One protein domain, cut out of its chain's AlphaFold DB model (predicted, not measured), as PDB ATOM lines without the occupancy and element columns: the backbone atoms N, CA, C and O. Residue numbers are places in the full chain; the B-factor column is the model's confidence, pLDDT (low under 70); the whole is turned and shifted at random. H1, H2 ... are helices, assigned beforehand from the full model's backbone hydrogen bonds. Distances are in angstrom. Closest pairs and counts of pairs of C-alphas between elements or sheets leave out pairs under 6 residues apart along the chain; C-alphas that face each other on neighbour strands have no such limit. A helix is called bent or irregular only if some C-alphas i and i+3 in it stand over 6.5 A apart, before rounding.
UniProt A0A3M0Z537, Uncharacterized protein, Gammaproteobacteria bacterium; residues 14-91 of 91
ATOM      1  N   GLY A  14     338.608 451.592 458.827       84.44
ATOM      2  CA  GLY A  14     339.750 452.508 458.917       84.44
ATOM      3  C   GLY A  14     340.709 452.401 457.725       84.44
ATOM      4  O   GLY A  14     341.126 453.418 457.176       84.44
ATOM      5  N   ARG A  15     341.008 451.183 457.251       85.62
ATOM      6  CA  ARG A  15     341.850 450.995 456.057       85.62
ATOM      7  C   ARG A  15     341.156 451.481 454.787       85.62
ATOM      8  O   ARG A  15     341.819 452.022 453.907       85.62
ATOM      9  N   ARG A  16     339.833 451.325 454.697       87.81
ATOM     10  CA  ARG A  16     339.033 451.864 453.586       87.81
ATOM     11  C   ARG A  16     339.067 453.391 453.566       87.81
ATOM     12  O   ARG A  16     339.322 453.963 452.513       87.81
ATOM     13  N   LEU A  17     338.896 454.033 454.722       91.62
ATOM     14  CA  LEU A  17     339.005 455.488 454.875       91.62
ATOM     15  C   LEU A  17     340.390 456.007 454.487       91.62
ATOM     16  O   LEU A  17     340.483 456.951 453.711       91.62
ATOM     17  N   ALA A  18     341.459 455.361 454.957       91.69
ATOM     18  CA  ALA A  18     342.821 455.748 454.596       91.69
ATOM     19  C   ALA A  18     343.047 455.688 453.076       91.69
ATOM     20  O   ALA A  18     343.597 456.612 452.487       91.69
ATOM     21  N   ARG A  19     342.566 454.629 452.416       92.62
ATOM     22  CA  ARG A  19     342.670 454.484 450.957       92.62
ATOM     23  C   ARG A  19     341.817 455.496 450.200       92.62
ATOM     24  O   ARG A  19     342.288 456.044 449.211       92.62
ATOM     25  N   ALA A  20     340.607 455.780 450.679       92.94
ATOM     26  CA  ALA A  20     339.761 456.827 450.116       92.94
ATOM     27  C   ALA A  20     340.440 458.200 450.216       92.94
ATOM     28  O   ALA A  20     340.448 458.946 449.242       92.94
ATOM     29  N   ALA A  21     341.073 458.503 451.353       95.19
ATOM     30  CA  ALA A  21     341.823 459.739 451.549       95.19
ATOM     31  C   ALA A  21     343.027 459.838 450.596       95.19
ATOM     32  O   ALA A  21     343.227 460.878 449.973       95.19
ATOM     33  N   VAL A  22     343.786 458.750 450.420       95.62
ATOM     34  CA  VAL A  22     344.898 458.700 449.457       95.62
ATOM     35  C   VAL A  22     344.400 458.906 448.025       95.62
ATOM     36  O   VAL A  22     344.971 459.708 447.291       95.62
ATOM     37  N   ALA A  23     343.320 458.229 447.627       95.00
ATOM     38  CA  ALA A  23     342.730 458.395 446.301       95.00
ATOM     39  C   ALA A  23     342.251 459.838 446.069       95.00
ATOM     40  O   ALA A  23     342.538 460.418 445.025       95.00
ATOM     41  N   ALA A  24     341.583 460.441 447.057       94.94
ATOM     42  CA  ALA A  24     341.131 461.826 446.991       94.94
ATOM     43  C   ALA A  24     342.305 462.811 446.868       94.94
ATOM     44  O   ALA A  24     342.246 463.722 446.049       94.94
ATOM     45  N   ALA A  25     343.388 462.603 447.621       94.62
ATOM     46  CA  ALA A  25     344.584 463.433 447.525       94.62
ATOM     47  C   ALA A  25     345.218 463.350 446.128       94.62
ATOM     48  O   ALA A  25     345.488 464.378 445.513       94.62
ATOM     49  N   LEU A  26     345.387 462.139 445.586       94.31
ATOM     50  CA  LEU A  26     345.936 461.935 444.241       94.31
ATOM     51  C   LEU A  26     345.065 462.567 443.149       94.31
ATOM     52  O   LEU A  26     345.596 463.106 442.181       94.31
ATOM     53  N   LEU A  27     343.742 462.540 443.313       93.56
ATOM     54  CA  LEU A  27     342.815 463.203 442.398       93.56
ATOM     55  C   LEU A  27     342.845 464.726 442.528       93.56
ATOM     56  O   LEU A  27     342.645 465.399 441.529       93.56
ATOM     57  N   ALA A  28     343.086 465.271 443.721       92.81
ATOM     58  CA  ALA A  28     343.069 466.713 443.964       92.81
ATOM     59  C   ALA A  28     344.339 467.431 443.477       92.81
ATOM     60  O   ALA A  28     344.260 468.578 443.042       92.81
ATOM     61  N   VAL A  29     345.506 466.772 443.521       91.00
ATOM     62  CA  VAL A  29     346.810 467.376 443.168       91.00
ATOM     63  C   VAL A  29     346.845 468.032 441.776       91.00
ATOM     64  O   VAL A  29     347.325 469.161 441.692       91.00
ATOM     65  N   PRO A  30     346.316 467.423 440.697       89.12
ATOM     66  CA  PRO A  30     346.296 468.055 439.375       89.12
ATOM     67  C   PRO A  30     345.486 469.357 439.291       89.12
ATOM     68  O   PRO A  30     345.668 470.105 438.339       89.12
ATOM     69  N   PHE A  31     344.601 469.629 440.256       89.69
ATOM     70  CA  PHE A  31     343.740 470.817 440.271       89.69
ATOM     71  C   PHE A  31     344.279 471.957 441.146       89.69
ATOM     72  O   PHE A  31     343.675 473.024 441.199       89.69
ATOM     73  N   LEU A  32     345.389 471.744 441.859       89.38
ATOM     74  CA  LEU A  32     345.924 472.701 442.835       89.38
ATOM     75  C   LEU A  32     346.801 473.808 442.222       89.38
ATOM     76  O   LEU A  32     347.240 474.696 442.950       89.38
ATOM     77  N   GLY A  33     347.051 473.803 440.910       82.31
ATOM     78  CA  GLY A  33     347.781 474.887 440.250       82.31
ATOM     79  C   GLY A  33     347.712 474.846 438.726       82.31
ATOM     80  O   GLY A  33     347.385 473.821 438.141       82.31
ATOM     81  N   ASP A  34     348.095 475.956 438.091       83.19
ATOM     82  CA  ASP A  34     348.130 476.138 436.625       83.19
ATOM     83  C   ASP A  34     349.354 475.478 435.959       83.19
ATOM     84  O   ASP A  34     349.953 475.995 435.015       83.19
ATOM     85  N   GLN A  35     349.787 474.332 436.480       82.44
ATOM     86  CA  GLN A  35     350.905 473.591 435.907       82.44
ATOM     87  C   GLN A  35     350.430 472.791 434.686       82.44
ATOM     88  O   GLN A  35     349.321 472.249 434.688       82.44
ATOM     89  N   PRO A  36     351.263 472.654 433.641       84.38
ATOM     90  CA  PRO A  36     350.930 471.800 432.513       84.38
ATOM     91  C   PRO A  36     350.693 470.360 432.989       84.38
ATOM     92  O   PRO A  36     351.513 469.773 433.696       84.38
ATOM     93  N   LEU A  37     349.575 469.773 432.556       83.56
ATOM     94  CA  LEU A  37     349.066 468.479 433.034       83.56
ATOM     95  C   LEU A  37     349.993 467.277 432.799       83.56
ATOM     96  O   LEU A  37     349.699 466.217 433.337       83.56
ATOM     97  N   GLY A  38     351.082 467.423 432.034       88.81
ATOM     98  CA  GLY A  38     351.977 466.361 431.554       88.81
ATOM     99  C   GLY A  38     352.048 465.119 432.448       88.81
ATOM    100  O   GLY A  38     351.255 464.192 432.289       88.81
ATOM    101  N   LEU A  39     352.974 465.100 433.409       88.06
ATOM    102  CA  LEU A  39     353.099 463.985 434.359       88.06
ATOM    103  C   LEU A  39     352.025 464.002 435.459       88.06
ATOM    104  O   LEU A  39     351.764 462.969 436.070       88.06
ATOM    105  N   LEU A  40     351.368 465.144 435.697       89.31
ATOM    106  CA  LEU A  40     350.308 465.265 436.705       89.31
ATOM    107  C   LEU A  40     349.079 464.412 436.363       89.31
ATOM    108  O   LEU A  40     348.414 463.901 437.260       89.31
ATOM    109  N   SER A  41     348.828 464.174 435.075       89.06
ATOM    110  CA  SER A  41     347.767 463.292 434.579       89.06
ATOM    111  C   SER A  41     347.925 461.827 435.010       89.06
ATOM    112  O   SER A  41     346.948 461.075 435.014       89.06
ATOM    113  N   LEU A  42     349.125 461.420 435.442       92.38
ATOM    114  CA  LEU A  42     349.384 460.076 435.958       92.38
ATOM    115  C   LEU A  42     348.867 459.884 437.389       92.38
ATOM    116  O   LEU A  42     348.598 458.752 437.790       92.38
ATOM    117  N   LEU A  43     348.698 460.958 438.168       92.31
ATOM    118  CA  LEU A  43     348.218 460.854 439.549       92.31
ATOM    119  C   LEU A  43     346.771 460.331 439.629       92.31
ATOM    120  O   LEU A  43     346.541 459.384 440.386       92.31
ATOM    121  N   PRO A  44     345.806 460.839 438.834       92.56
ATOM    122  CA  PRO A  44     344.468 460.257 438.745       92.56
ATOM    123  C   PRO A  44     344.480 458.782 438.341       92.56
ATOM    124  O   PRO A  44     343.689 457.997 438.860       92.56
ATOM    125  N   LEU A  45     345.403 458.385 437.459       93.44
ATOM    126  CA  LEU A  45     345.548 456.990 437.051       93.44
ATOM    127  C   LEU A  45     346.036 456.117 438.219       93.44
ATOM    128  O   LEU A  45     345.492 455.039 438.457       93.44
ATOM    129  N   ALA A  46     346.995 456.607 439.005       92.94
ATOM    130  CA  ALA A  46     347.449 455.940 440.224       92.94
ATOM    131  C   ALA A  46     346.357 455.876 441.311       92.94
ATOM    132  O   ALA A  46     346.327 454.928 442.098       92.94
ATOM    133  N   ALA A  47     345.429 456.840 441.342       94.12
ATOM    134  CA  ALA A  47     344.328 456.894 442.307       94.12
ATOM    135  C   ALA A  47     343.283 455.778 442.122       94.12
ATOM    136  O   ALA A  47     342.560 455.453 443.069       94.12
ATOM    137  N   VAL A  48     343.218 455.158 440.938       93.88
ATOM    138  CA  VAL A  48     342.239 454.106 440.612       93.88
ATOM    139  C   VAL A  48     342.339 452.932 441.585       93.88
ATOM    140  O   VAL A  48     341.325 452.469 442.105       93.88
ATOM    141  N   TYR A  49     343.554 452.474 441.891       91.81
ATOM    142  CA  TYR A  49     343.764 451.327 442.776       91.81
ATOM    143  C   TYR A  49     343.288 451.567 444.226       91.81
ATOM    144  O   TYR A  49     342.427 450.820 444.713       91.81
ATOM    145  N   PRO A  50     343.778 452.594 444.954       91.81
ATOM    146  CA  PRO A  50     343.284 452.881 446.298       91.81
ATOM    147  C   PRO A  50     341.792 453.250 446.298       91.81
ATOM    148  O   PRO A  50     341.081 452.857 447.221       91.81
ATOM    149  N   GLY A  51     341.286 453.911 445.251       91.50
ATOM    150  CA  GLY A  51     339.868 454.257 445.125       91.50
ATOM    151  C   GLY A  51     338.961 453.030 445.013       91.50
ATOM    152  O   GLY A  51     338.024 452.875 445.798       91.50
ATOM    153  N   LEU A  52     339.275 452.107 444.099       90.88
ATOM    154  CA  LEU A  52     338.510 450.869 443.923       90.88
ATOM    155  C   LEU A  52     338.563 449.988 445.170       90.88
ATOM    156  O   LEU A  52     337.540 449.462 445.600       90.88
ATOM    157  N   THR A  53     339.733 449.855 445.792       89.38
ATOM    158  CA  THR A  53     339.867 449.021 446.995       89.38
ATOM    159  C   THR A  53     339.177 449.634 448.219       89.38
ATOM    160  O   THR A  53     338.627 448.904 449.048       89.38
ATOM    161  N   ALA A  54     339.109 450.967 448.324       89.00
ATOM    162  CA  ALA A  54     338.294 451.647 449.332       89.00
ATOM    163  C   ALA A  54     336.789 451.424 449.106       89.00
ATOM    164  O   ALA A  54     336.064 451.082 450.052       89.00
ATOM    165  N   LEU A  55     336.336 451.574 447.856       88.38
ATOM    166  CA  LEU A  55     334.938 451.425 447.455       88.38
ATOM    167  C   LEU A  55     334.443 450.000 447.716       88.38
ATOM    168  O   LEU A  55     333.480 449.801 448.457       88.38
ATOM    169  N   LEU A  56     335.161 449.016 447.175       86.50
ATOM    170  CA  LEU A  56     334.809 447.601 447.269       86.50
ATOM    171  C   LEU A  56     335.056 447.023 448.669       86.50
ATOM    172  O   LEU A  56     334.465 446.009 449.028       86.50
ATOM    173  N   GLY A  57     335.919 447.651 449.476       82.00
ATOM    174  CA  GLY A  57     336.307 447.115 450.785       82.00
ATOM    175  C   GLY A  57     337.103 445.811 450.691       82.00
ATOM    176  O   GLY A  57     337.173 445.057 451.661       82.00
ATOM    177  N   TYR A  58     337.704 445.567 449.530       81.06
ATOM    178  CA  TYR A  58     338.488 444.388 449.204       81.06
ATOM    179  C   TYR A  58     339.840 444.822 448.638       81.06
ATOM    180  O   TYR A  58     339.912 445.761 447.845       81.06
ATOM    181  N   ASP A  59     340.905 444.139 449.049       81.50
ATOM    182  CA  ASP A  59     342.260 444.364 448.553       81.50
ATOM    183  C   ASP A  59     342.804 443.074 447.930       81.50
ATOM    184  O   ASP A  59     343.122 442.143 448.676       81.50
ATOM    185  N   PRO A  60     342.938 442.994 446.593       69.00
ATOM    186  CA  PRO A  60     343.386 441.772 445.927       69.00
ATOM    187  C   PRO A  60     344.797 441.363 446.361       69.00
ATOM    188  O   PRO A  60     345.078 440.173 446.454       69.00
ATOM    189  N   LEU A  61     345.651 442.333 446.708       73.06
ATOM    190  CA  LEU A  61     347.013 442.078 447.181       73.06
ATOM    191  C   LEU A  61     347.071 441.511 448.609       73.06
ATOM    192  O   LEU A  61     348.012 440.796 448.938       73.06
ATOM    193  N   GLN A  62     346.079 441.792 449.465       65.69
ATOM    194  CA  GLN A  62     345.979 441.144 450.784       65.69
ATOM    195  C   GLN A  62     345.310 439.771 450.694       65.69
ATOM    196  O   GLN A  62     345.641 438.891 451.478       65.69
ATOM    197  N   GLY A  63     344.412 439.568 449.726       60.03
ATOM    198  CA  GLY A  63     343.795 438.264 449.471       60.03
ATOM    199  C   GLY A  63     344.712 437.240 448.789       60.03
ATOM    200  O   GLY A  63     344.341 436.074 448.714       60.03
ATOM    201  N   SER A  64     345.881 437.651 448.279       57.50
ATOM    202  CA  SER A  64     346.848 436.776 447.596       57.50
ATOM    203  C   SER A  64     348.029 436.330 448.467       57.50
ATOM    204  O   SER A  64     348.923 435.646 447.972       57.50
ATOM    205  N   GLY A  65     348.078 436.744 449.738       56.31
ATOM    206  CA  GLY A  65     349.059 436.241 450.704       56.31
ATOM    207  C   GLY A  65     348.728 434.812 451.158       56.31
ATOM    208  O   GLY A  65     347.601 434.358 450.953       56.31
ATOM    209  N   PRO A  66     349.674 434.080 451.779       55.22
ATOM    210  CA  PRO A  66     349.345 432.805 452.408       55.22
ATOM    211  C   PRO A  66     348.203 433.031 453.403       55.22
ATOM    212  O   PRO A  66     348.272 433.962 454.210       55.22
ATOM    213  N   ALA A  67     347.156 432.204 453.314       57.09
ATOM    214  CA  ALA A  67     346.012 432.281 454.211       57.09
ATOM    215  C   ALA A  67     346.522 432.346 455.651       57.09
ATOM    216  O   ALA A  67     347.312 431.500 456.086       57.09
ATOM    217  N   THR A  68     346.113 433.374 456.391       60.53
ATOM    218  CA  THR A  68     346.468 433.431 457.807       60.53
ATOM    219  C   THR A  68     345.883 432.190 458.502       60.53
ATOM    220  O   THR A  68     344.826 431.715 458.085       60.53
ATOM    221  N   PRO A  69     346.502 431.634 459.562       54.78
ATOM    222  CA  PRO A  69     346.013 430.404 460.205       54.78
ATOM    223  C   PRO A  69     344.531 430.464 460.613       54.78
ATOM    224  O   PRO A  69     343.831 429.457 460.616       54.78
ATOM    225  N   ARG A  70     344.037 431.671 460.914       55.72
ATOM    226  CA  ARG A  70     342.641 431.950 461.269       55.72
ATOM    227  C   ARG A  70     341.688 431.948 460.065       55.72
ATOM    228  O   ARG A  70     340.514 431.635 460.218       55.72
ATOM    229  N   GLU A  71     342.192 432.311 458.895       56.50
ATOM    230  CA  GLU A  71     341.471 432.339 457.620       56.50
ATOM    231  C   GLU A  71     341.461 430.937 456.990       56.50
ATOM    232  O   GLU A  71     340.414 430.478 456.552       56.50
ATOM    233  N   ALA A  72     342.564 430.185 457.109       59.75
ATOM    234  CA  ALA A  72     342.631 428.764 456.760       59.75
ATOM    235  C   ALA A  72     341.713 427.886 457.632       59.75
ATOM    236  O   ALA A  72     341.145 426.917 457.145       59.75
ATOM    237  N   ALA A  73     341.524 428.228 458.911       58.88
ATOM    238  CA  ALA A  73     340.618 427.492 459.798       58.88
ATOM    239  C   ALA A  73     339.123 427.691 459.469       58.88
ATOM    240  O   ALA A  73     338.306 426.861 459.858       58.88
ATOM    241  N   ASN A  74     338.765 428.778 458.776       58.31
ATOM    242  CA  ASN A  74     337.378 429.131 458.447       58.31
ATOM    243  C   ASN A  74     337.053 429.031 456.947       58.31
ATOM    244  O   ASN A  74     335.896 429.214 456.567       58.31
ATOM    245  N   ASP A  75     338.037 428.754 456.091       55.97
ATOM    246  CA  ASP A  75     337.822 428.589 454.657       55.97
ATOM    247  C   ASP A  75     337.404 427.130 454.349       55.97
ATOM    248  O   ASP A  75     338.147 426.186 454.650       55.97
ATOM    249  N   PRO A  76     336.223 426.908 453.735       56.62
ATOM    250  CA  PRO A  76     335.720 425.574 453.412       56.62
ATOM    251  C   PRO A  76     336.634 424.779 452.468       56.62
ATOM    252  O   PRO A  76     336.512 423.558 452.405       56.62
ATOM    253  N   ARG A  77     337.581 425.428 451.775       55.81
ATOM    254  CA  ARG A  77     338.612 424.748 450.971       55.81
ATOM    255  C   ARG A  77     339.618 423.966 451.819       55.81
ATOM    256  O   ARG A  77     340.171 422.985 451.337       55.81
ATOM    257  N   TYR A  78     339.830 424.366 453.074       51.69
ATOM    258  CA  TYR A  78     340.715 423.685 454.026       51.69
ATOM    259  C   TYR A  78     339.956 422.789 455.015       51.69
ATOM    260  O   TYR A  78     340.574 421.956 455.681       51.69
ATOM    261  N   ALA A  79     338.623 422.912 455.083       51.78
ATOM    262  CA  ALA A  79     337.756 422.079 455.920       51.78
ATOM    263  C   ALA A  79     337.756 420.597 455.493       51.78
ATOM    264  O   ALA A  79     337.523 419.704 456.306       51.78
ATOM    265  N   THR A  80     338.071 420.308 454.230       54.28
ATOM    266  CA  THR A  80     338.226 418.946 453.709       54.28
ATOM    267  C   THR A  80     339.665 418.452 453.842       54.28
ATOM    268  O   THR A  80     340.396 418.407 452.863       54.28
ATOM    269  N   GLY A  81     340.087 418.078 455.055       54.34
ATOM    270  CA  GLY A  81     341.203 417.145 455.321       54.34
ATOM    271  C   GLY A  81     342.621 417.518 454.843       54.34
ATOM    272  O   GLY A  81     343.571 416.797 455.148       54.34
ATOM    273  N   GLU A  82     342.810 418.617 454.111       55.16
ATOM    274  CA  GLU A  82     344.123 419.072 453.641       55.16
ATOM    275  C   GLU A  82     344.860 419.904 454.696       55.16
ATOM    276  O   GLU A  82     346.091 419.856 454.763       55.16
ATOM    277  N   GLY A  83     344.124 420.577 455.590       55.12
ATOM    278  CA  GLY A  83     344.695 421.296 456.735       55.12
ATOM    279  C   GLY A  83     345.477 420.383 457.688       55.12
ATOM    280  O   GLY A  83     346.576 420.733 458.116       55.12
ATOM    281  N   GLU A  84     344.987 419.163 457.941       54.56
ATOM    282  CA  GLU A  84     345.708 418.164 458.747       54.56
ATOM    283  C   GLU A  84     347.007 417.692 458.081       54.56
ATOM    284  O   GLU A  84     347.999 417.426 458.761       54.56
ATOM    285  N   ARG A  85     347.039 417.607 456.744       61.62
ATOM    286  CA  ARG A  85     348.243 417.199 456.004       61.62
ATOM    287  C   ARG A  85     349.299 418.297 456.000       61.62
ATOM    288  O   ARG A  85     350.485 417.982 456.053       61.62
ATOM    289  N   ALA A  86     348.884 419.562 455.949       57.53
ATOM    290  CA  ALA A  86     349.787 420.703 456.056       57.53
ATOM    291  C   ALA A  86     350.402 420.801 457.464       57.53
ATOM    292  O   ALA A  86     351.615 420.950 457.586       57.53
ATOM    293  N   LEU A  87     349.595 420.615 458.516       58.72
ATOM    294  CA  LEU A  87     350.067 420.587 459.907       58.72
ATOM    295  C   LEU A  87     351.062 419.449 460.174       58.72
ATOM    296  O   LEU A  87     352.068 419.668 460.837       58.72
ATOM    297  N   ARG A  88     350.845 418.259 459.599       58.62
ATOM    298  CA  ARG A  88     351.781 417.124 459.721       58.62
ATOM    299  C   ARG A  88     353.093 417.280 458.948       58.62
ATOM    300  O   ARG A  88     354.008 416.510 459.196       58.62
ATOM    301  N   ARG A  89     353.180 418.206 457.988       57.28
ATOM    302  CA  ARG A  89     354.444 418.525 457.295       57.28
ATOM    303  C   ARG A  89     355.214 419.665 457.958       57.28
ATOM    304  O   ARG A  89     356.387 419.838 457.656       57.28
ATOM    305  N   ALA A  90     354.536 420.473 458.773       57.31
ATOM    306  CA  ALA A  90     355.127 421.604 459.482       57.31
ATOM    307  C   ALA A  90     355.621 421.246 460.899       57.31
ATOM    308  O   ALA A  90     356.294 422.071 461.514       57.31
ATOM    309  N   ALA A  91     355.277 420.055 461.400       50.84
ATOM    310  CA  ALA A  91     355.822 419.438 462.612       50.84
ATOM    311  C   ALA A  91     356.940 418.454 462.247       50.84
ATOM    312  O   ALA A  91     357.911 418.370 463.028       50.84
TER     313      ALA A  91
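This is residues 14 to 91 of the 91 residues of an uncharacterized protein of Gammaproteobacteria bacterium (UniProt A0A3M0Z537). A long helical hairpin, H1 and H2 side by side, makes one end of an extended shape, and a thin tail of short helices, H3, H4 and H5, runs away from it to H6, which lies across the far end. Residues 32 to 37, in the link between H1 and H2, stand free and stick out at the end of the hairpin away from the tail. The printed part has 78 residues, with six named helices in the order H1 to H6 and no named strand; the class is all helix. The whole is extended, with a radius of gyration of the C-alphas of 20.0 A and spans of 63 by 21 by 17 A, and the tail makes much of the length.

H1, residues 14 to 31, and H2, residues 39 to 56, form a helical hairpin, two helices that touch and run opposite ways. Their closest C-alphas are those of Arg 16 and Ala 54, 4.3 A apart, and their lines stand at a shallow tilt of 24 degrees. H3, residues 60 to 63, is apart from H2, but only just, with 8.1 A between their closest C-alphas. H4, residues 69 to 72, is apart from H3. H5, residues 76 to 79, is close to H4 but not clearly touching, the closest C-alphas being those of Ala 72 and Tyr 78, 6.1 A apart. H6, residues 82 to 90, meets H5 only through their link. H4 and H6 are close but not clearly touching, with the C-alphas of Ala 72 and Gly 83 closest at 7.7 A. H1 is apart from H3, H4, H5 and H6. Every O i to N i+4 pair is within hydrogen-bond range in H6, against 12 of 14 in H1 and 8 of 14 in H2; H3, H4 and H5 are too short for such a pair, and their single O i to N i+3 pair is within range in H3 and H5 but not in H4.

H1 begins at C-alpha 14, (339.750, 452.508, 458.917), and is 26.4 A long; it is irregular, but only just, with C-alphas 27 and 30 6.7 A apart. H2 begins at C-alpha 39, (353.099, 463.985, 434.359), is 27.7 A long and has a kink of 25 degrees near residue 50. H3, H4 and H5 have four residues each. H6 is 12.7 A long and ends at C-alpha 90, (355.127, 421.604, 459.482).

The two C-alphas farthest apart are those of Asp 34 and Arg 88, at 63.5 A. The printed part has no cut and ends at residue 91, the chain's last. The link from H1 to H2 is short, and the other four are tight. The mean pLDDT of the printed part is 76.6; residue 60 and residues 62 to 91 are under 70.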